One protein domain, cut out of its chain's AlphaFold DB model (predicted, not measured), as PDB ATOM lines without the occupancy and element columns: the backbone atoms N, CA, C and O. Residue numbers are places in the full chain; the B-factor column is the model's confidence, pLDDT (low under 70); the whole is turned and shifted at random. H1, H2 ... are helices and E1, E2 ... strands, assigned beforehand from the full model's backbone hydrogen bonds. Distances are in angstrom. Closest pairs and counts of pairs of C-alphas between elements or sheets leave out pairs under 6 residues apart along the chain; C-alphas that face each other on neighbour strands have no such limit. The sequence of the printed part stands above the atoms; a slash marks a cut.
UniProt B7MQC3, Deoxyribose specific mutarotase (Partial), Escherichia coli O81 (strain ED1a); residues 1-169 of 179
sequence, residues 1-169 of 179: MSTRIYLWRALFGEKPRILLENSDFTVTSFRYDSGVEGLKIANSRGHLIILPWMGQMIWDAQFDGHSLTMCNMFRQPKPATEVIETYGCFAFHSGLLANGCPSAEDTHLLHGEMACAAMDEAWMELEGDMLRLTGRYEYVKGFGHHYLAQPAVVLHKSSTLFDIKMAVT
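What this domain is: This is residues 1 to 169 of the 179 residues of the protein "Deoxyribose specific mutarotase (Partial)" of Escherichia coli O81 (strain ED1a) (UniProt B7MQC3). Two sheets of five strands each are stacked face to face as a sandwich, their strands at 24 degrees to each other. Long links with few regular parts, residues 64 to 82 and 87 to 120, join one sheet to the other, and the short helix H1 between them lies beyond the end of the second sheet where E4 and E6 begin. The 169 printed residues hold E1 to E6, H1 and then E7 to E10; the sheet orders are E1 - E7 - E8 - E9 - E10 and E2 - E3 - E4 - E5 - E6, both antiparallel throughout. The class is mostly strand, though under half of the residues are in named elements; the whole is compact, with a radius of gyration of the C-alphas of 16.0 A and spans of 53 by 37 by 29 A.

Where its parts are: E1, residues 2 to 6, begins with C-alpha 2 at (226.769, 191.884, 148.463). E2 is residues 17 to 21, E3 26 to 31, E4 37 to 43 with 20.1 A from first to last C-alpha, E5 46 to 50 and E6 58 to 63. H1 is residues 83 to 86, with C-alpha 83 at (237.341, 165.986, 165.430). E7 is residues 121 to 127, 19.3 A long; E8 130 to 140, 31.8 A; E9 146 to 156, 32.8 A; and E10 162 to 169, 23.4 A, ending with C-alpha 169 at (217.301, 172.924, 157.285).

How they stand to each other: In the first sheet E1 and E7 are antiparallel at 154 degrees, with N 3 and O 126 2.9 A apart, within hydrogen-bond range. E7 to E10 form a meander, each strand the antiparallel neighbour of the one before: N 125 and O 132 are at 2.8 A, N 133 and O 153 at 2.9 A, N 152 and O 165 at 2.8 A. This sheet is twisted. E2 to E6 form the other meander, with N 19 and O 27 at 2.9 A, N 28 and O 40 at 2.9 A, N 41 and O 48 at 2.9 A, and N 47 and O 62 at 2.8 A. The facing parts of the two sheets are 11.1 A apart centre to centre. The closest C-alphas of E4 and E9, those of Asn 43 and His 156, are 7.7 A apart. H1 is on neither sheet and is too short for an O i to N i+4 pair; its one O i to N i+3 pair is within range.

The domain as a whole: The C-alphas farthest apart, those of Ser 23 and Glu 105, are 53.6 A apart. The printed part has no cut. The links E6 to H1 and H1 to E7 are long. Mean pLDDT of the printed part is 96.8, and no printed residue is under 70.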
ATOM      1  N   MET A   1     224.778 196.151 148.801       74.31
ATOM      2  CA  MET A   1     225.024 195.213 147.683       74.31
ATOM      3  C   MET A   1     226.072 194.232 148.166       74.31
ATOM      4  O   MET A   1     227.070 194.691 148.705       74.31
ATOM      5  N   SER A   2     225.827 192.928 148.045       90.38
ATOM      6  CA  SER A   2     226.769 191.884 148.463       90.38
ATOM      7  C   SER A   2     227.534 191.348 147.254       90.38
ATOM      8  O   SER A   2     226.915 190.981 146.252       90.38
ATOM      9  N   THR A   3     228.856 191.257 147.349       96.50
ATOM     10  CA  THR A   3     229.703 190.596 146.345       96.50
ATOM     11  C   THR A   3     229.954 189.160 146.777       96.50
ATOM     12  O   THR A   3     230.411 188.937 147.896       96.50
ATOM     13  N   ARG A   4     229.692 188.186 145.899       97.88
ATOM     14  CA  ARG A   4     229.936 186.764 146.172       97.88
ATOM     15  C   ARG A   4     231.123 186.241 145.365       97.88
ATOM     16  O   ARG A   4     231.192 186.470 144.161       97.88
ATOM     17  N   ILE A   5     232.014 185.501 146.021       98.00
ATOM     18  CA  ILE A   5     233.199 184.880 145.415       98.00
ATOM     19  C   ILE A   5     233.178 183.386 145.734       98.00
ATOM     20  O   ILE A   5     233.390 182.993 146.879       98.00
ATOM     21  N   TYR A   6     232.920 182.547 144.731       98.25
ATOM     22  CA  TYR A   6     232.914 181.092 144.898       98.25
ATOM     23  C   TYR A   6     234.335 180.542 145.027       98.25
ATOM     24  O   TYR A   6     235.229 180.925 144.269       98.25
ATOM     25  N   LEU A   7     234.535 179.631 145.979       98.56
ATOM     26  CA  LEU A   7     235.813 178.979 146.218       98.56
ATOM     27  C   LEU A   7     235.835 177.604 145.555       98.56
ATOM     28  O   LEU A   7     234.853 176.872 145.550       98.56
ATOM     29  N   TRP A   8     236.998 177.244 145.027       97.44
ATOM     30  CA  TRP A   8     237.235 175.972 144.355       97.44
ATOM     31  C   TRP A   8     238.491 175.368 144.960       97.44
ATOM     32  O   TRP A   8     239.470 176.089 145.167       97.44
ATOM     33  N   ARG A   9     238.521 174.052 145.195       97.31
ATOM     34  CA  ARG A   9     239.708 173.379 145.763       97.31
ATOM     35  C   ARG A   9     240.988 173.642 144.959       97.31
ATOM     36  O   ARG A   9     242.063 173.734 145.538       97.31
ATOM     37  N   ALA A  10     240.874 173.848 143.644       97.44
ATOM     38  CA  ALA A  10     241.994 174.182 142.758       97.44
ATOM     39  C   ALA A  10     242.670 175.539 143.061       97.44
ATOM     40  O   ALA A  10     243.792 175.775 142.616       97.44
ATOM     41  N   LEU A  11     242.020 176.427 143.823       97.25
ATOM     42  CA  LEU A  11     242.604 177.694 144.277       97.25
ATOM     43  C   LEU A  11     243.583 177.515 145.450       97.25
ATOM     44  O   LEU A  11     244.279 178.464 145.812       97.25
ATOM     45  N   PHE A  12     243.634 176.324 146.051       98.38
ATOM     46  CA  PHE A  12     244.431 176.017 147.233       98.38
ATOM     47  C   PHE A  12     245.600 175.113 146.840       98.38
ATOM     48  O   PHE A  12     245.420 173.987 146.376       98.38
ATOM     49  N   GLY A  13     246.814 175.619 147.031       98.00
ATOM     50  CA  GLY A  13     248.048 174.878 146.804       98.00
ATOM     51  C   GLY A  13     249.085 175.209 147.869       98.00
ATOM     52  O   GLY A  13     248.864 176.083 148.703       98.00
ATOM     53  N   GLU A  14     250.220 174.517 147.825       96.81
ATOM     54  CA  GLU A  14     251.310 174.676 148.803       96.81
ATOM     55  C   GLU A  14     251.829 176.118 148.874       96.81
ATOM     56  O   GLU A  14     252.150 176.624 149.943       96.81
ATOM     57  N   LYS A  15     251.875 176.812 147.729       97.50
ATOM     58  CA  LYS A  15     252.229 178.234 147.673       97.50
ATOM     59  C   LYS A  15     250.994 179.088 147.975       97.50
ATOM     60  O   LYS A  15     250.045 179.018 147.186       97.50
ATOM     61  N   PRO A  16     251.015 179.926 149.030       98.38
ATOM     62  CA  PRO A  16     249.904 180.814 149.342       98.38
ATOM     63  C   PRO A  16     249.579 181.777 148.195       98.38
ATOM     64  O   PRO A  16     250.484 182.259 147.506       98.38
ATOM     65  N   ARG A  17     248.292 182.070 147.989       98.38
ATOM     66  CA  ARG A  17     247.806 182.997 146.954       98.38
ATOM     67  C   ARG A  17     246.754 183.937 147.518       98.38
ATOM     68  O   ARG A  17     245.862 183.508 148.243       98.38
ATOM     69  N   ILE A  18     246.841 185.213 147.160       98.69
ATOM     70  CA  ILE A  18     245.816 186.201 147.502       98.69
ATOM     71  C   ILE A  18     244.606 185.979 146.589       98.69
ATOM     72  O   ILE A  18     244.749 185.952 145.367       98.69
ATOM     73  N   LEU A  19     243.429 185.799 147.189       98.25
ATOM     74  CA  LEU A  19     242.150 185.676 146.482       98.25
ATOM     75  C   LEU A  19     241.353 186.984 146.492       98.25
ATOM     76  O   LEU A  19     240.586 187.247 145.569       98.25
ATOM     77  N   LEU A  20     241.519 187.784 147.545       98.00
ATOM     78  CA  LEU A  20     240.890 189.088 147.719       98.00
ATOM     79  C   LEU A  20     241.830 189.983 148.521       98.00
ATOM     80  O   LEU A  20     242.396 189.544 149.520       98.00
ATOM     81  N   GLU A  21     241.955 191.238 148.106       98.00
ATOM     82  CA  GLU A  21     242.667 192.273 148.848       98.00
ATOM     83  C   GLU A  21     241.988 193.622 148.609       98.00
ATOM     84  O   GLU A  21     241.695 193.994 147.472       98.00
ATOM     85  N   ASN A  22     241.697 194.333 149.692       96.94
ATOM     86  CA  ASN A  22     241.220 195.710 149.676       96.94
ATOM     87  C   ASN A  22     241.710 196.439 150.944       96.94
ATOM     88  O   ASN A  22     242.578 195.941 151.655       96.94
ATOM     89  N   SER A  23     241.167 197.627 151.223       97.06
ATOM     90  CA  SER A  23     241.527 198.434 152.398       97.06
ATOM     91  C   SER A  23     241.270 197.758 153.745       97.06
ATOM     92  O   SER A  23     241.902 198.123 154.734       97.06
ATOM     93  N   ASP A  24     240.330 196.819 153.797       98.00
ATOM     94  CA  ASP A  24     239.778 196.282 155.038       98.00
ATOM     95  C   ASP A  24     240.149 194.817 155.266       98.00
ATOM     96  O   ASP A  24     240.274 194.393 156.419       98.00
ATOM     97  N   PHE A  25     240.327 194.057 154.183       98.62
ATOM     98  CA  PHE A  25     240.524 192.618 154.222       98.62
ATOM     99  C   PHE A  25     241.605 192.129 153.262       98.62
ATOM    100  O   PHE A  25     241.708 192.570 152.115       98.62
ATOM    101  N   THR A  26     242.320 191.097 153.707       98.81
ATOM    102  CA  THR A  26     243.152 190.245 152.854       98.81
ATOM    103  C   THR A  26     242.728 188.797 153.039       98.81
ATOM    104  O   THR A  26     242.655 188.298 154.164       98.81
ATOM    105  N   VAL A  27     242.473 188.108 151.931       98.88
ATOM    106  CA  VAL A  27     242.160 186.681 151.908       98.88
ATOM    107  C   VAL A  27     243.263 185.932 151.190       98.88
ATOM    108  O   VAL A  27     243.534 186.184 150.016       98.88
ATOM    109  N   THR A  28     243.853 184.958 151.873       98.94
ATOM    110  CA  THR A  28     244.905 184.105 151.325       98.94
ATOM    111  C   THR A  28     244.483 182.642 151.369       98.94
ATOM    112  O   THR A  28     244.190 182.111 152.440       98.94
ATOM    113  N   SER A  29     244.480 181.972 150.217       98.81
ATOM    114  CA  SER A  29     244.350 180.516 150.136       98.81
ATOM    115  C   SER A  29     245.713 179.846 150.218       98.81
ATOM    116  O   SER A  29     246.705 180.361 149.701       98.81
ATOM    117  N   PHE A  30     245.762 178.678 150.851       98.88
ATOM    118  CA  PHE A  30     246.950 177.831 150.913       98.88
ATOM    119  C   PHE A  30     246.565 176.386 151.260       98.88
ATOM    120  O   PHE A  30     245.425 176.095 151.625       98.88
ATOM    121  N   ARG A  31     247.512 175.460 151.148       98.75
ATOM    122  CA  ARG A  31     247.351 174.065 151.563       98.75
ATOM    123  C   ARG A  31     248.451 173.709 152.556       98.75
ATOM    124  O   ARG A  31     249.616 173.988 152.294       98.75
ATOM    125  N   TYR A  32     248.060 173.120 153.681       98.56
ATOM    126  CA  TYR A  32     248.982 172.559 154.665       98.56
ATOM    127  C   TYR A  32     249.712 171.335 154.096       98.56
ATOM    128  O   TYR A  32     249.166 170.639 153.239       98.56
ATOM    129  N   ASP A  33     250.888 170.998 154.632       98.12
ATOM    130  CA  ASP A  33     251.626 169.776 154.257       98.12
ATOM    131  C   ASP A  33     250.810 168.498 154.518       98.12
ATOM    132  O   ASP A  33     251.034 167.457 153.906       98.12
ATOM    133  N   SER A  34     249.835 168.562 155.429       97.81
ATOM    134  CA  SER A  34     248.861 167.495 155.667       97.81
ATOM    135  C   SER A  34     247.864 167.275 154.523       97.81
ATOM    136  O   SER A  34     247.102 166.312 154.568       97.81
ATOM    137  N   GLY A  35     247.831 168.164 153.528       98.00
ATOM    138  CA  GLY A  35     246.881 168.159 152.419       98.00
ATOM    139  C   GLY A  35     245.612 168.981 152.662       98.00
ATOM    140  O   GLY A  35     244.871 169.230 151.711       98.00
ATOM    141  N   VAL A  36     245.371 169.441 153.894       98.44
ATOM    142  CA  VAL A  36     244.169 170.208 154.257       98.44
ATOM    143  C   VAL A  36     244.242 171.634 153.703       98.44
ATOM    144  O   VAL A  36     245.258 172.320 153.833       98.44
ATOM    145  N   GLU A  37     243.159 172.097 153.080       98.75
ATOM    146  CA  GLU A  37     243.032 173.465 152.579       98.75
ATOM    147  C   GLU A  37     242.750 174.478 153.699       98.75
ATOM    148  O   GLU A  37     241.788 174.336 154.453       98.75
ATOM    149  N   GLY A  38     243.558 175.538 153.762       98.75
ATOM    150  CA  GLY A  38     243.387 176.657 154.685       98.75
ATOM    151  C   GLY A  38     243.045 177.955 153.956       98.75
ATOM    152  O   GLY A  38     243.615 178.275 152.908       98.75
ATOM    153  N   LEU A  39     242.120 178.723 154.528       98.88
ATOM    154  CA  LEU A  39     241.782 180.075 154.098       98.88
ATOM    155  C   LEU A  39     242.068 181.047 155.238       98.88
ATOM    156  O   LEU A  39     241.381 181.041 156.259       98.88
ATOM    157  N   LYS A  40     243.084 181.888 155.060       98.88
ATOM    158  CA  LYS A  40     243.373 182.979 155.987       98.88
ATOM    159  C   LYS A  40     242.539 184.192 155.597       98.88
ATOM    160  O   LYS A  40     242.673 184.674 154.476       98.88
ATOM    161  N   ILE A  41     241.729 184.692 156.523       98.88
ATOM    162  CA  ILE A  41     240.975 185.940 156.385       98.88
ATOM    163  C   ILE A  41     241.511 186.916 157.424       98.88
ATOM    164  O   ILE A  41     241.401 186.660 158.622       98.88
ATOM    165  N   ALA A  42     242.112 188.010 156.972       98.81
ATOM    166  CA  ALA A  42     242.729 189.015 157.828       98.81
ATOM    167  C   ALA A  42     242.035 190.370 157.695       98.81
ATOM    168  O   ALA A  42     241.560 190.712 156.614       98.81
ATOM    169  N   ASN A  43     242.032 191.137 158.783       98.62
ATOM    170  CA  ASN A  43     241.715 192.562 158.815       98.62
ATOM    171  C   ASN A  43     242.874 193.334 159.481       98.62
ATOM    172  O   ASN A  43     243.922 192.766 159.788       98.62
ATOM    173  N   SER A  44     242.690 194.627 159.755       98.25
ATOM    174  CA  SER A  44     243.725 195.465 160.385       98.25
ATOM    175  C   SER A  44     244.080 195.096 161.836       98.25
ATOM    176  O   SER A  44     245.083 195.586 162.353       98.25
ATOM    177  N   ARG A  45     243.285 194.254 162.508       98.50
ATOM    178  CA  ARG A  45     243.468 193.851 163.914       98.50
ATOM    179  C   ARG A  45     243.972 192.419 164.077       98.50
ATOM    180  O   ARG A  45     244.421 192.064 165.165       98.50
ATOM    181  N   GLY A  46     243.896 191.588 163.040       98.56
ATOM    182  CA  GLY A  46     244.241 190.178 163.155       98.56
ATOM    183  C   GLY A  46     243.735 189.316 162.009       98.56
ATOM    184  O   GLY A  46     243.438 189.805 160.918       98.56
ATOM    185  N   HIS A  47     243.653 188.010 162.250       98.81
ATOM    186  CA  HIS A  47     243.181 187.041 161.272       98.81
ATOM    187  C   HIS A  47     242.499 185.830 161.897       98.81
ATOM    188  O   HIS A  47     242.741 185.452 163.042       98.81
ATOM    189  N   LEU A  48     241.723 185.162 161.052       98.81
ATOM    190  CA  LEU A  48     241.251 183.799 161.236       98.81
ATOM    191  C   LEU A  48     241.868 182.906 160.156       98.81
ATOM    192  O   LEU A  48     242.046 183.344 159.018       98.81
ATOM    193  N   ILE A  49     242.164 181.655 160.492       98.81
ATOM    194  CA  ILE A  49     242.396 180.582 159.523       98.81
ATOM    195  C   ILE A  49     241.227 179.615 159.628       98.81
ATOM    196  O   ILE A  49     241.002 179.024 160.681       98.81
ATOM    197  N   ILE A  50     240.501 179.445 158.528       98.88
ATOM    198  CA  ILE A  50     239.307 178.604 158.453       98.88
ATOM    199  C   ILE A  50     239.546 177.511 157.413       98.88
ATOM    200  O   ILE A  50     240.201 177.770 156.401       98.88
ATOM    201  N   LEU A  51     239.042 176.300 157.652       98.75
ATOM    202  CA  LEU A  51     239.193 175.141 156.767       98.75
ATOM    203  C   LEU A  51     237.940 175.002 155.885       98.75
ATOM    204  O   LEU A  51     236.945 174.431 156.335       98.75
ATOM    205  N   PRO A  52     237.922 175.521 154.638       98.62
ATOM    206  CA  PRO A  52     236.666 175.727 153.906       98.62
ATOM    207  C   PRO A  52     235.906 174.438 153.593       98.62
ATOM    208  O   PRO A  52     234.689 174.477 153.436       98.62
ATOM    209  N   TRP A  53     236.631 173.318 153.517       98.56
ATOM    210  CA  TRP A  53     236.126 172.004 153.119       98.56
ATOM    211  C   TRP A  53     236.051 170.998 154.273       98.56
ATOM    212  O   TRP A  53     235.845 169.815 154.028       98.56
ATOM    213  N   MET A  54     236.238 171.453 155.515       98.38
ATOM    214  CA  MET A  54     236.277 170.596 156.702       98.38
ATOM    215  C   MET A  54     235.470 171.233 157.837       98.38
ATOM    216  O   MET A  54     236.011 171.946 158.683       98.38
ATOM    217  N   GLY A  55     234.147 171.072 157.764       97.75
ATOM    218  CA  GLY A  55     233.159 171.620 158.705       97.75
ATOM    219  C   GLY A  55     233.144 173.149 158.825       97.75
ATOM    220  O   GLY A  55     232.471 173.688 159.699       97.75
ATOM    221  N   GLN A  56     233.922 173.853 157.991       98.19
ATOM    222  CA  GLN A  56     234.292 175.262 158.172       98.19
ATOM    223  C   GLN A  56     234.853 175.570 159.568       98.19
ATOM    224  O   GLN A  56     234.638 176.645 160.127       98.19
ATOM    225  N   MET A  57     235.615 174.620 160.111       98.00
ATOM    226  CA  MET A  57     236.340 174.750 161.370       98.00
ATOM    227  C   MET A  57     237.306 175.941 161.339       98.00
ATOM    228  O   MET A  57     238.062 176.122 160.380       98.00
ATOM    229  N   ILE A  58     237.327 176.718 162.423       98.75
ATOM    230  CA  ILE A  58     238.302 177.786 162.643       98.75
ATOM    231  C   ILE A  58     239.537 177.152 163.271       98.75
ATOM    232  O   ILE A  58     239.570 176.879 164.471       98.75
ATOM    233  N   TRP A  59     240.550 176.896 162.450       98.44
ATOM    234  CA  TRP A  59     241.800 176.288 162.892       98.44
ATOM    235  C   TRP A  59     242.608 177.218 163.798       98.44
ATOM    236  O   TRP A  59     243.118 176.779 164.820       98.44
ATOM    237  N   ASP A  60     242.706 178.499 163.442       98.12
ATOM    238  CA  ASP A  60     243.497 179.471 164.197       98.12
ATOM    239  C   ASP A  60     242.815 180.840 164.243       98.12
ATOM    240  O   ASP A  60     242.195 181.264 163.265       98.12
ATOM    241  N   ALA A  61     242.964 181.539 165.367       98.31
ATOM    242  CA  ALA A  61     242.508 182.910 165.551       98.31
ATOM    243  C   ALA A  61     243.590 183.736 166.262       98.31
ATOM    244  O   ALA A  61     244.047 183.378 167.352       98.31
ATOM    245  N   GLN A  62     243.989 184.853 165.652       98.44
ATOM    246  CA  GLN A  62     244.993 185.767 166.199       98.44
ATOM    247  C   GLN A  62     244.518 187.209 166.084       98.44
ATOM    248  O   GLN A  62     244.219 187.665 164.985       98.44
ATOM    249  N   PHE A  63     244.504 187.943 167.194       98.50
ATOM    250  CA  PHE A  63     244.119 189.354 167.229       98.50
ATOM    251  C   PHE A  63     245.009 190.127 168.196       98.50
ATOM    252  O   PHE A  63     245.347 189.631 169.268       98.50
ATOM    253  N   ASP A  64     245.417 191.334 167.805       97.94
ATOM    254  CA  ASP A  64     246.277 192.222 168.601       97.94
ATOM    255  C   ASP A  64     247.543 191.540 169.150       97.94
ATOM    256  O   ASP A  64     247.943 191.755 170.293       97.94
ATOM    257  N   GLY A  65     248.156 190.662 168.353       95.75
ATOM    258  CA  GLY A  65     249.359 189.919 168.743       95.75
ATOM    259  C   GLY A  65     249.125 188.756 169.715       95.75
ATOM    260  O   GLY A  65     250.094 188.147 170.159       95.75
ATOM    261  N   HIS A  66     247.871 188.417 170.026       97.12
ATOM    262  CA  HIS A  66     247.517 187.298 170.896       97.12
ATOM    263  C   HIS A  66     246.900 186.158 170.084       97.12
ATOM    264  O   HIS A  66     246.005 186.382 169.268       97.12
ATOM    265  N   SER A  67     247.355 184.928 170.333       96.44
ATOM    266  CA  SER A  67     246.665 183.728 169.858       96.44
ATOM    267  C   SER A  67     245.515 183.400 170.805       96.44
ATOM    268  O   SER A  67     245.694 183.394 172.023       96.44
ATOM    269  N   LEU A  68     244.337 183.142 170.237       96.31
ATOM    270  CA  LEU A  68     243.151 182.702 170.975       96.31
ATOM    271  C   LEU A  68     242.995 181.173 170.954       96.31
ATOM    272  O   LEU A  68     242.133 180.626 171.636       96.31
ATOM    273  N   THR A  69     243.820 180.485 170.164       94.31
ATOM    274  CA  THR A  69     243.818 179.030 169.992       94.31
ATOM    275  C   THR A  69     244.500 178.352 171.183       94.31
ATOM    276  O   THR A  69     245.567 178.781 171.625       94.31
ATOM    277  N   MET A  70     243.919 177.269 171.707       90.19
ATOM    278  CA  MET A  70     244.526 176.534 172.822       90.19
ATOM    279  C   MET A  70     245.835 175.843 172.415       90.19
ATOM    280  O   MET A  70     245.975 175.341 171.297       90.19
ATOM    281  N   CYS A  71     246.777 175.729 173.353       90.56
ATOM    282  CA  CYS A  71     247.967 174.909 173.150       90.56
ATOM    283  C   CYS A  71     247.585 173.427 173.036       90.56
ATOM    284  O   CYS A  71     246.871 172.893 173.881       90.56
ATOM    285  N   ASN A  72     248.090 172.755 172.003       92.56
ATOM    286  CA  ASN A  72     247.805 171.353 171.716       92.56
ATOM    287  C   ASN A  72     248.975 170.707 170.944       92.56
ATOM    288  O   ASN A  72     249.940 171.382 170.580       92.56
ATOM    289  N   MET A  73     248.914 169.392 170.706       93.12
ATOM    290  CA  MET A  73     249.981 168.647 170.018       93.12
ATOM    291  C   MET A  73     249.910 168.689 168.480       93.12
ATOM    292  O   MET A  73     250.854 168.258 167.811       93.12
ATOM    293  N   PHE A  74     248.815 169.185 167.897       95.94
ATOM    294  CA  PHE A  74     248.624 169.229 166.451       95.94
ATOM    295  C   PHE A  74     249.310 170.457 165.853       95.94
ATOM    296  O   PHE A  74     248.890 171.596 166.023       95.94
ATOM    297  N   ARG A  75     250.373 170.222 165.080       93.88
ATOM    298  CA  ARG A  75     251.112 171.298 164.386       93.88
ATOM    299  C   ARG A  75     250.364 171.888 163.186       93.88
ATOM    300  O   ARG A  75     250.698 172.968 162.721       93.88
ATOM    301  N   GLN A  76     249.423 171.130 162.641       97.12
ATOM    302  CA  GLN A  76     248.618 171.456 161.468       97.12
ATOM    303  C   GLN A  76     247.351 170.593 161.512       97.12
ATOM    304  O   GLN A  76     247.411 169.506 162.109       97.12
ATOM    305  N   PRO A  77     246.249 171.015 160.868       97.62
ATOM    306  CA  PRO A  77     245.068 170.173 160.762       97.62
ATOM    307  C   PRO A  77     245.412 168.893 160.004       97.62
ATOM    308  O   PRO A  77     246.297 168.888 159.142       97.62
ATOM    309  N   LYS A  78     244.731 167.796 160.316       97.75
ATOM    310  CA  LYS A  78     244.884 166.512 159.624       97.75
ATOM    311  C   LYS A  78     243.600 166.184 158.867       97.75
ATOM    312  O   LYS A  78     242.534 166.527 159.366       97.75
ATOM    313  N   PRO A  79     243.670 165.531 157.690       97.44
ATOM    314  CA  PRO A  79     242.484 164.932 157.095       97.44
ATOM    315  C   PRO A  79     241.860 163.978 158.113       97.44
ATOM    316  O   PRO A  79     242.556 163.102 158.624       97.44
ATOM    317  N   ALA A  80     240.591 164.193 158.426       96.81
ATOM    318  CA  ALA A  80     239.893 163.474 159.478       96.81
ATOM    319  C   ALA A  80     238.411 163.366 159.147       96.81
ATOM    320  O   ALA A  80     237.859 164.223 158.453       96.81
ATOM    321  N   THR A  81     237.776 162.338 159.692       94.12
ATOM    322  CA  THR A  81     236.315 162.220 159.732       94.12
ATOM    323  C   THR A  81     235.766 162.570 161.109       94.12
ATOM    324  O   THR A  81     234.603 162.944 161.215       94.12
ATOM    325  N   GLU A  82     236.606 162.522 162.146       95.38
ATOM    326  CA  GLU A  82     236.239 162.839 163.526       95.38
ATOM    327  C   GLU A  82     237.139 163.939 164.097       95.38
ATOM    328  O   GLU A  82     238.335 164.008 163.811       95.38
ATOM    329  N   VAL A  83     236.586 164.820 164.935       96.12
ATOM    330  CA  VAL A  83     237.341 165.986 165.430       96.12
ATOM    331  C   VAL A  83     238.542 165.596 166.289       96.12
ATOM    332  O   VAL A  83     239.556 166.291 166.284       96.12
ATOM    333  N   ILE A  84     238.472 164.458 166.983       95.19
ATOM    334  CA  ILE A  84     239.556 163.966 167.843       95.19
ATOM    335  C   ILE A  84     240.838 163.631 167.073       95.19
ATOM    336  O   ILE A  84     241.927 163.675 167.643       95.19
ATOM    337  N   GLU A  85     240.733 163.365 165.772       96.44
ATOM    338  CA  GLU A  85     241.874 163.092 164.896       96.44
ATOM    339  C   GLU A  85     242.606 164.388 164.483       96.44
ATOM    340  O   GLU A  85     243.707 164.335 163.930       96.44
ATOM    341  N   THR A  86     242.014 165.561 164.755       95.94
ATOM    342  CA  THR A  86     242.544 166.886 164.391       95.94
ATOM    343  C   THR A  86     242.181 167.987 165.409       95.94
ATOM    344  O   THR A  86     241.897 169.130 165.042       95.94
ATOM    345  N   TYR A  87     242.193 167.672 166.706       94.62
ATOM    346  CA  TYR A  87     241.690 168.529 167.795       94.62
ATOM    347  C   TYR A  87     242.650 169.677 168.180       94.62
ATOM    348  O   TYR A  87     243.060 169.815 169.331       94.62
ATOM    349  N   GLY A  88     243.093 170.474 167.208       93.75
ATOM    350  CA  GLY A  88     244.011 171.597 167.433       93.75
ATOM    351  C   GLY A  88     243.437 172.978 167.139       93.75
ATOM    352  O   GLY A  88     244.178 173.957 167.160       93.75
ATOM    353  N   CYS A  89     242.144 173.043 166.838       96.56
ATOM    354  CA  CYS A  89     241.464 174.233 166.355       96.56
ATOM    355  C   CYS A  89     241.034 175.195 167.471       96.56
ATOM    356  O   CYS A  89     240.954 174.836 168.646       96.56
ATOM    357  N   PHE A  90     240.722 176.430 167.078       97.94
ATOM    358  CA  PHE A  90     240.105 177.427 167.950       97.94
ATOM    359  C   PHE A  90     238.628 177.102 168.212       97.94
ATOM    360  O   PHE A  90     238.181 177.116 169.357       97.94
ATOM    361  N   ALA A  91     237.869 176.820 167.151       98.12
ATOM    362  CA  ALA A  91     236.442 176.533 167.247       98.12
ATOM    363  C   ALA A  91     235.956 175.653 166.091       98.12
ATOM    364  O   ALA A  91     236.460 175.728 164.968       98.12
ATOM    365  N   PHE A  92     234.924 174.860 166.363       97.62
ATOM    366  CA  PHE A  92     234.232 174.018 165.393       97.62
ATOM    367  C   PHE A  92     232.763 173.857 165.790       97.62
ATOM    368  O   PHE A  92     232.396 174.037 166.952       97.62
ATOM    369  N   HIS A  93     231.924 173.484 164.829       97.56
ATOM    370  CA  HIS A  93     230.555 173.067 165.111       97.56
ATOM    371  C   HIS A  93     230.549 171.588 165.500       97.56
ATOM    372  O   HIS A  93     230.930 170.741 164.696       97.56
ATOM    373  N   SER A  94     230.132 171.279 166.731       95.62
ATOM    374  CA  SER A  94     229.777 169.899 167.087       95.62
ATOM    375  C   SER A  94     228.537 169.458 166.294       95.62
ATOM    376  O   SER A  94     227.844 170.294 165.712       95.62
ATOM    377  N   GLY A  95     228.295 168.153 166.237       89.38
ATOM    378  CA  GLY A  95     227.238 167.529 165.449       89.38
ATOM    379  C   GLY A  95     225.854 168.120 165.664       89.38
ATOM    380  O   GLY A  95     225.531 168.668 166.720       89.38
ATOM    381  N   LEU A  96     225.051 167.990 164.613       96.81
ATOM    382  CA  LEU A  96     223.691 168.494 164.552       96.81
ATOM    383  C   LEU A  96     222.692 167.410 164.944       96.81
ATOM    384  O   LEU A  96     221.611 167.745 165.395       96.81
ATOM    385  N   LEU A  97     223.040 166.129 164.801       95.81
ATOM    386  CA  LEU A  97     222.184 165.011 165.221       95.81
ATOM    387  C   LEU A  97     222.394 164.620 166.687       95.81
ATOM    388  O   LEU A  97     221.452 164.233 167.373       95.81
ATOM    389  N   ALA A  98     223.637 164.707 167.153       94.44
ATOM    390  CA  ALA A  98     224.038 164.486 168.534       94.44
ATOM    391  C   ALA A  98     225.361 165.214 168.795       94.44
ATOM    392  O   ALA A  98     226.165 165.411 167.880       94.44
ATOM    393  N   ASN A  99     225.594 165.624 170.039       93.25
ATOM    394  CA  ASN A  99     226.811 166.319 170.429       93.25
ATOM    395  C   ASN A  99     227.234 165.964 171.861       93.25
ATOM    396  O   ASN A  99     226.491 165.366 172.635       93.25
ATOM    397  N   GLY A 100     228.450 166.382 172.213       91.19
ATOM    398  CA  GLY A 100     229.030 166.120 173.523       91.19
ATOM    399  C   GLY A 100     229.805 164.807 173.574       91.19
ATOM    400  O   GLY A 100     230.348 164.357 172.566       91.19
ATOM    401  N   CYS A 101     229.924 164.257 174.784       94.19
ATOM    402  CA  CYS A 101     230.654 163.025 175.054       94.19
ATOM    403  C   CYS A 101     229.660 161.868 175.225       94.19
ATOM    404  O   CYS A 101     228.850 161.934 176.157       94.19
ATOM    405  N   PRO A 102     229.699 160.833 174.367       93.62
ATOM    406  CA  PRO A 102     228.788 159.702 174.478       93.62
ATOM    407  C   PRO A 102     229.007 158.925 175.783       93.62
ATOM    408  O   PRO A 102     230.133 158.751 176.258       93.62
ATOM    409  N   SER A 103     227.910 158.434 176.361       93.75
ATOM    410  CA  SER A 103     227.946 157.423 177.425       93.75
ATOM    411  C   SER A 103     228.207 156.024 176.851       93.75
ATOM    412  O   SER A 103     228.220 155.835 175.642       93.75
ATOM    413  N   ALA A 104     228.349 155.006 177.703       93.12
ATOM    414  CA  ALA A 104     228.506 153.622 177.238       93.12
ATOM    415  C   ALA A 104     227.288 153.078 176.455       93.12
ATOM    416  O   ALA A 104     227.431 152.121 175.699       93.12
ATOM    417  N   GLU A 105     226.103 153.664 176.644       94.44
ATOM    418  CA  GLU A 105     224.859 153.278 175.957       94.44
ATOM    419  C   GLU A 105     224.591 154.131 174.709       94.44
ATOM    420  O   GLU A 105     223.656 153.863 173.956       94.44
ATOM    421  N   ASP A 106     225.411 155.157 174.485       91.44
ATOM    422  CA  ASP A 106     225.284 156.102 173.390       91.44
ATOM    423  C   ASP A 106     226.411 155.870 172.382       91.44
ATOM    424  O   ASP A 106     227.589 155.851 172.726       91.44
ATOM    425  N   THR A 107     226.046 155.654 171.124       91.00
ATOM    426  CA  THR A 107     226.995 155.280 170.074       91.00
ATOM    427  C   THR A 107     227.270 156.410 169.087       91.00
ATOM    428  O   THR A 107     227.824 156.142 168.020       91.00
ATOM    429  N   HIS A 108     226.853 157.651 169.371       93.44
ATOM    430  CA  HIS A 108     227.241 158.775 168.518       93.44
ATOM    431  C   HIS A 108     228.749 159.057 168.625       93.44
ATOM    432  O   HIS A 108     229.408 158.710 169.604       93.44
ATOM    433  N   LEU A 109     229.307 159.678 167.585       92.75
ATOM    434  CA  LEU A 109     230.718 160.072 167.561       92.75
ATOM    435  C   LEU A 109     230.981 161.131 168.633       92.75
ATOM    436  O   LEU A 109     230.139 161.993 168.852       92.75
ATOM    437  N   LEU A 110     232.155 161.136 169.264       93.81
ATOM    438  CA  LEU A 110     232.518 162.203 170.201       93.81
ATOM    439  C   LEU A 110     232.487 163.564 169.478       93.81
ATOM    440  O   LEU A 110     233.193 163.761 168.491       93.81
ATOM    441  N   HIS A 111     231.666 164.492 169.981       95.44
ATOM    442  CA  HIS A 111     231.297 165.761 169.335       95.44
ATOM    443  C   HIS A 111     230.497 165.655 168.028       95.44
ATOM    444  O   HIS A 111     230.340 166.658 167.331       95.44
ATOM    445  N   GLY A 112     229.940 164.492 167.719       95.19
ATOM    446  CA  GLY A 112     229.073 164.261 166.573       95.19
ATOM    447  C   GLY A 112     229.762 164.395 165.213       95.19
ATOM    448  O   GLY A 112     230.982 164.407 165.082       95.19
ATOM    449  N   GLU A 113     228.944 164.468 164.170       95.31
ATOM    450  CA  GLU A 113     229.349 164.282 162.774       95.31
ATOM    451  C   GLU A 113     229.779 165.562 162.036       95.31
ATOM    452  O   GLU A 113     230.423 165.483 160.991       95.31
ATOM    453  N   MET A 114     229.415 166.747 162.538       97.06
ATOM    454  CA  MET A 114     229.522 167.996 161.767       97.06
ATOM    455  C   MET A 114     230.950 168.555 161.691       97.06
ATOM    456  O   MET A 114     231.332 169.157 160.687       97.06
ATOM    457  N   ALA A 115     231.753 168.363 162.739       96.81
ATOM    458  CA  ALA A 115     233.010 169.089 162.936       96.81
ATOM    459  C   ALA A 115     234.004 168.943 161.773       96.81
ATOM    460  O   ALA A 115     234.684 169.903 161.411       96.81
ATOM    461  N   CYS A 116     234.061 167.750 161.180       97.56
ATOM    462  CA  CYS A 116     234.944 167.411 160.067       97.56
ATOM    463  C   CYS A 116     234.168 167.135 158.769       97.56
ATOM    464  O   CYS A 116     234.713 166.515 157.857       97.56
ATOM    465  N   ALA A 117     232.907 167.575 158.671       97.81
ATOM    466  CA  ALA A 117     232.074 167.340 157.498       97.81
ATOM    467  C   ALA A 117     232.758 167.838 156.213       97.81
ATOM    468  O   ALA A 117     233.244 168.971 156.142       97.81
ATOM    469  N   ALA A 118     232.787 166.986 155.188       97.75
ATOM    470  CA  ALA A 118     233.322 167.336 153.880       97.75
ATOM    471  C   ALA A 118     232.322 168.253 153.165       97.75
ATOM    472  O   ALA A 118     231.366 167.772 152.568       97.75
ATOM    473  N   MET A 119     232.523 169.567 153.278       98.50
ATOM    474  CA  MET A 119     231.607 170.563 152.710       98.50
ATOM    475  C   MET A 119     231.469 170.375 151.188       98.50
ATOM    476  O   MET A 119     232.468 170.154 150.502       98.50
ATOM    477  N   ASP A 120     230.254 170.525 150.660       98.44
ATOM    478  CA  ASP A 120     229.961 170.415 149.223       98.44
ATOM    479  C   ASP A 120     230.293 171.714 148.485       98.44
ATOM    480  O   ASP A 120     230.850 171.712 147.386       98.44
ATOM    481  N   GLU A 121     229.986 172.848 149.121       98.62
ATOM    482  CA  GLU A 121     230.198 174.186 148.574       98.62
ATOM    483  C   GLU A 121     230.855 175.105 149.605       98.62
ATOM    484  O   GLU A 121     230.582 175.016 150.802       98.62
ATOM    485  N   ALA A 122     231.667 176.052 149.131       98.75
ATOM    486  CA  ALA A 122     232.205 177.140 149.937       98.75
ATOM    487  C   ALA A 122     232.311 178.418 149.098       98.75
ATOM    488  O   ALA A 122     232.729 178.398 147.936       98.75
ATOM    489  N   TRP A 123     231.947 179.555 149.681       98.75
ATOM    490  CA  TRP A 123     232.072 180.862 149.047       98.75
ATOM    491  C   TRP A 123     232.251 181.963 150.086       98.75
ATOM    492  O   TRP A 123     231.953 181.800 151.269       98.75
ATOM    493  N   MET A 124     232.735 183.107 149.619       98.62
ATOM    494  CA  MET A 124     232.838 184.317 150.417       98.62
ATOM    495  C   MET A 124     231.774 185.328 150.018       98.62
ATOM    496  O   MET A 124     231.418 185.429 148.842       98.62
ATOM    497  N   GLU A 125     231.311 186.107 150.986       98.50
ATOM    498  CA  GLU A 125     230.411 187.237 150.779       98.50
ATOM    499  C   GLU A 125     231.030 188.485 151.399       98.50
ATOM    500  O   GLU A 125     231.258 188.537 152.607       98.50
ATOM    501  N   LEU A 126     231.316 189.480 150.561       97.75
ATOM    502  CA  LEU A 126     231.734 190.806 150.995       97.75
ATOM    503  C   LEU A 126     230.507 191.720 150.976       97.75
ATOM    504  O   LEU A 126     229.932 191.973 149.912       97.75
ATOM    505  N   GLU A 127     230.104 192.203 152.144       96.06
ATOM    506  CA  GLU A 127     228.923 193.046 152.304       96.06
ATOM    507  C   GLU A 127     229.174 194.128 153.355       96.06
ATOM    508  O   GLU A 127     229.336 193.841 154.540       96.06
ATOM    509  N   GLY A 128     229.179 195.387 152.909       93.88
ATOM    510  CA  GLY A 128     229.446 196.529 153.781       93.88
ATOM    511  C   GLY A 128     230.780 196.367 154.506       93.88
ATOM    512  O   GLY A 128     231.828 196.275 153.874       93.88
ATOM    513  N   ASP A 129     230.707 196.292 155.831       95.69
ATOM    514  CA  ASP A 129     231.861 196.262 156.729       95.69
ATOM    515  C   ASP A 129     232.279 194.843 157.139       95.69
ATOM    516  O   ASP A 129     233.043 194.664 158.088       95.69
ATOM    517  N   MET A 130     231.761 193.823 156.451       97.56
ATOM    518  CA  MET A 130     231.923 192.424 156.830       97.56
ATOM    519  C   MET A 130     232.372 191.566 155.654       97.56
ATOM    520  O   MET A 130     231.903 191.721 154.523       97.56
ATOM    521  N   LEU A 131     233.223 190.593 155.963       98.50
ATOM    522  CA  LEU A 131     233.578 189.498 155.078       98.50
ATOM    523  C   LEU A 131     233.157 188.179 155.726       98.50
ATOM    524  O   LEU A 131     233.618 187.823 156.811       98.50
ATOM    525  N   ARG A 132     232.271 187.448 155.051       98.69
ATOM    526  CA  ARG A 132     231.764 186.146 155.484       98.69
ATOM    527  C   ARG A 132     232.389 185.035 154.657       98.69
ATOM    528  O   ARG A 132     232.338 185.105 153.435       98.69
ATOM    529  N   LEU A 133     232.883 183.985 155.305       98.81
ATOM    530  CA  LEU A 133     233.013 182.659 154.698       98.81
ATOM    531  C   LEU A 133     231.765 181.855 155.053       98.81
ATOM    532  O   LEU A 133     231.370 181.822 156.215       98.81
ATOM    533  N   THR A 134     231.142 181.223 154.069       98.75
ATOM    534  CA  THR A 134     230.025 180.300 154.283       98.75
ATOM    535  C   THR A 134     230.090 179.180 153.247       98.75
ATOM    536  O   THR A 134     230.974 179.162 152.385       98.75
ATOM    537  N   GLY A 135     229.233 178.184 153.376       98.50
ATOM    538  CA  GLY A 135     229.261 176.986 152.557       98.50
ATOM    539  C   GLY A 135     228.078 176.097 152.869       98.50
ATOM    540  O   GLY A 135     227.321 176.388 153.790       98.50
ATOM    541  N   ARG A 136     227.918 175.014 152.114       98.69
ATOM    542  CA  ARG A 136     226.834 174.049 152.315       98.69
ATOM    543  C   ARG A 136     227.372 172.644 152.461       98.69
ATOM    544  O   ARG A 136     228.363 172.291 151.825       98.69
ATOM    545  N   TYR A 137     226.695 171.883 153.306       98.62
ATOM    546  CA  TYR A 137     226.887 170.454 153.460       98.62
ATOM    547  C   TYR A 137     225.522 169.770 153.528       98.62
ATOM    548  O   TYR A 137     224.733 170.043 154.437       98.62
ATOM    549  N   GLU A 138     225.233 168.911 152.558       98.38
ATOM    550  CA  GLU A 138     224.065 168.044 152.556       98.38
ATOM    551  C   GLU A 138     224.416 166.717 153.232       98.38
ATOM    552  O   GLU A 138     225.089 165.844 152.681       98.38
ATOM    553  N   TYR A 139     223.920 166.540 154.453       97.62
ATOM    554  CA  TYR A 139     223.959 165.245 155.105       97.62
ATOM    555  C   TYR A 139     222.769 164.428 154.620       97.62
ATOM    556  O   TYR A 139     221.630 164.767 154.931       97.62
ATOM    557  N   VAL A 140     223.019 163.337 153.897       96.75
ATOM    558  CA  VAL A 140     221.964 162.451 153.393       96.75
ATOM    559  C   VAL A 140     222.310 160.982 153.631       96.75
ATOM    560  O   VAL A 140     223.404 160.504 153.321       96.75
ATOM    561  N   LYS A 141     221.352 160.237 154.185       93.38
ATOM    562  CA  LYS A 141     221.407 158.776 154.323       93.38
ATOM    563  C   LYS A 141     220.148 158.178 153.707       93.38
ATOM    564  O   LYS A 141     219.046 158.555 154.084       93.38
ATOM    565  N   GLY A 142     220.304 157.209 152.798       90.69
ATOM    566  CA  GLY A 142     219.177 156.617 152.055       90.69
ATOM    567  C   GLY A 142     218.075 155.999 152.930       90.69
ATOM    568  O   GLY A 142     216.930 155.926 152.505       90.69
ATOM    569  N   PHE A 143     218.412 155.608 154.161       86.19
ATOM    570  CA  PHE A 143     217.472 155.181 155.199       86.19
ATOM    571  C   PHE A 143     217.840 155.840 156.535       86.19
ATOM    572  O   PHE A 143     218.226 155.164 157.486       86.19
ATOM    573  N   GLY A 144     217.809 157.172 156.592       90.81
ATOM    574  CA  GLY A 144     218.166 157.904 157.802       90.81
ATOM    575  C   GLY A 144     217.886 159.399 157.710       90.81
ATOM    576  O   GLY A 144     216.945 159.835 157.054       90.81
ATOM    577  N   HIS A 145     218.709 160.173 158.408       95.75
ATOM    578  CA  HIS A 145     218.582 161.619 158.494       95.75
ATOM    579  C   HIS A 145     218.970 162.325 157.193       95.75
ATOM    580  O   HIS A 145     219.854 161.872 156.458       95.75
ATOM    581  N   HIS A 146     218.311 163.457 156.945       97.81
ATOM    582  CA  HIS A 146     218.551 164.298 155.782       97.81
ATOM    583  C   HIS A 146     218.444 165.773 156.164       97.81
ATOM    584  O   HIS A 146     217.355 166.269 156.445       97.81
ATOM    585  N   TYR A 147     219.570 166.481 156.193       98.12
ATOM    586  CA  TYR A 147     219.594 167.911 156.489       98.12
ATOM    587  C   TYR A 147     220.581 168.656 155.592       98.12
ATOM    588  O   TYR A 147     221.552 168.090 155.092       98.12
ATOM    589  N   LEU A 148     220.349 169.958 155.444       98.50
ATOM    590  CA  LEU A 148     221.308 170.896 154.872       98.50
ATOM    591  C   LEU A 148     221.890 171.758 155.989       98.50
ATOM    592  O   LEU A 148     221.152 172.508 156.629       98.50
ATOM    593  N   ALA A 149     223.199 171.675 156.202       98.56
ATOM    594  CA  ALA A 149     223.930 172.581 157.077       98.56
ATOM    595  C   ALA A 149     224.556 173.715 156.262       98.56
ATOM    596  O   ALA A 149     225.143 173.491 155.201       98.56
ATOM    597  N   GLN A 150     224.455 174.933 156.787       98.69
ATOM    598  CA  GLN A 150     225.050 176.132 156.213       98.69
ATOM    599  C   GLN A 150     225.795 176.919 157.308       98.69
ATOM    600  O   GLN A 150     225.242 177.874 157.869       98.69
ATOM    601  N   PRO A 151     227.031 176.511 157.666       98.56
ATOM    602  CA  PRO A 151     227.865 177.259 158.597       98.56
ATOM    603  C   PRO A 151     228.307 178.596 157.990       98.56
ATOM    604  O   PRO A 151     228.344 178.778 156.767       98.56
ATOM    605  N   ALA A 152     228.642 179.555 158.850       98.62
ATOM    606  CA  ALA A 152     229.244 180.812 158.438       98.62
ATOM    607  C   ALA A 152     230.164 181.392 159.516       98.62
ATOM    608  O   ALA A 152     229.820 181.420 160.697       98.62
ATOM    609  N   VAL A 153     231.288 181.954 159.078       98.75
ATOM    610  CA  VAL A 153     232.197 182.754 159.903       98.75
ATOM    611  C   VAL A 153     232.252 184.162 159.329       98.75
ATOM    612  O   VAL A 153     232.488 184.329 158.132       98.75
ATOM    613  N   VAL A 154     232.014 185.178 160.159       98.62
ATOM    614  CA  VAL A 154     231.957 186.585 159.728       98.62
ATOM    615  C   VAL A 154     233.043 187.384 160.427       98.62
ATOM    616  O   VAL A 154     233.003 187.527 161.644       98.62
ATOM    617  N   LEU A 155     233.978 187.939 159.657       98.62
ATOM    618  CA  LEU A 155     234.967 188.888 160.156       98.62
ATOM    619  C   LEU A 155     234.531 190.319 159.830       98.62
ATOM    620  O   LEU A 155     234.162 190.625 158.696       98.62
ATOM    621  N   HIS A 156     234.610 191.202 160.822       98.38
ATOM    622  CA  HIS A 156     234.267 192.619 160.685       98.38
ATOM    623  C   HIS A 156     235.519 193.451 160.411       98.38
ATOM    624  O   HIS A 156     236.600 193.134 160.912       98.38
ATOM    625  N   LYS A 157     235.401 194.530 159.637       98.00
ATOM    626  CA  LYS A 157     236.529 195.433 159.376       98.00
ATOM    627  C   LYS A 157     237.029 196.048 160.683       98.00
ATOM    628  O   LYS A 157     236.237 196.400 161.554       98.00
ATOM    629  N   SER A 158     238.345 196.213 160.807       97.62
ATOM    630  CA  SER A 158     238.986 196.903 161.942       97.62
ATOM    631  C   SER A 158     238.505 196.478 163.338       97.62
ATOM    632  O   SER A 158     238.483 197.285 164.265       97.62
ATOM    633  N   SER A 159     238.141 195.205 163.495       97.75
ATOM    634  CA  SER A 159     237.544 194.659 164.712       97.75
ATOM    635  C   SER A 159     238.264 193.392 165.155       97.75
ATOM    636  O   SER A 159     238.771 192.631 164.334       97.75
ATOM    637  N   THR A 160     238.285 193.147 166.459       97.56
ATOM    638  CA  THR A 160     238.696 191.858 167.032       97.56
ATOM    639  C   THR A 160     237.518 190.896 167.210       97.56
ATOM    640  O   THR A 160     237.710 189.756 167.619       97.56
ATOM    641  N   LEU A 161     236.295 191.347 166.906       96.94
ATOM    642  CA  LEU A 161     235.085 190.537 166.965       96.94
ATOM    643  C   LEU A 161     234.821 189.846 165.629       96.94
ATOM    644  O   LEU A 161     234.989 190.425 164.551       96.94
ATOM    645  N   PHE A 162     234.335 188.617 165.727       98.38
ATOM    646  CA  PHE A 162     233.853 187.814 164.617       98.38
ATOM    647  C   PHE A 162     232.673 186.959 165.081       98.38
ATOM    648  O   PHE A 162     232.558 186.634 166.263       98.38
ATOM    649  N   ASP A 163     231.802 186.596 164.143       98.44
ATOM    650  CA  ASP A 163     230.636 185.760 164.418       98.44
ATOM    651  C   ASP A 163     230.857 184.342 163.898       98.44
ATOM    652  O   ASP A 163     231.372 184.157 162.794       98.44
ATOM    653  N   ILE A 164     230.382 183.354 164.654       98.44
ATOM    654  CA  ILE A 164     230.268 181.958 164.227       98.44
ATOM    655  C   ILE A 164     228.779 181.624 164.192       98.44
ATOM    656  O   ILE A 164     228.076 181.824 165.184       98.44
ATOM    657  N   LYS A 165     228.273 181.166 163.049       98.19
ATOM    658  CA  LYS A 165     226.843 180.928 162.827       98.19
ATOM    659  C   LYS A 165     226.619 179.566 162.195       98.19
ATOM    660  O   LYS A 165     227.413 179.119 161.376       98.19
ATOM    661  N   MET A 166     225.491 178.955 162.535       97.81
ATOM    662  CA  MET A 166     224.989 177.739 161.908       97.81
ATOM    663  C   MET A 166     223.532 177.959 161.517       97.81
ATOM    664  O   MET A 166     222.735 178.412 162.337       97.81
ATOM    665  N   ALA A 167     223.193 177.642 160.272       98.12
ATOM    666  CA  ALA A 167     221.816 177.468 159.838       98.12
ATOM    667  C   ALA A 167     221.627 176.017 159.393       98.12
ATOM    668  O   ALA A 167     222.468 175.481 158.673       98.12
ATOM    669  N   VAL A 168     220.529 175.396 159.818       98.00
ATOM    670  CA  VAL A 168     220.210 174.006 159.486       98.00
ATOM    671  C   VAL A 168     218.790 173.933 158.959       98.00
ATOM    672  O   VAL A 168     217.872 174.496 159.555       98.00
ATOM    673  N   THR A 169     218.613 173.218 157.856       98.06
ATOM    674  CA  THR A 169     217.301 172.924 157.285       98.06
ATOM    675  C   THR A 169     217.074 171.421 157.337       98.06
ATOM    676  O   THR A 169     217.841 170.667 156.740       98.06
TER     677      THR A 169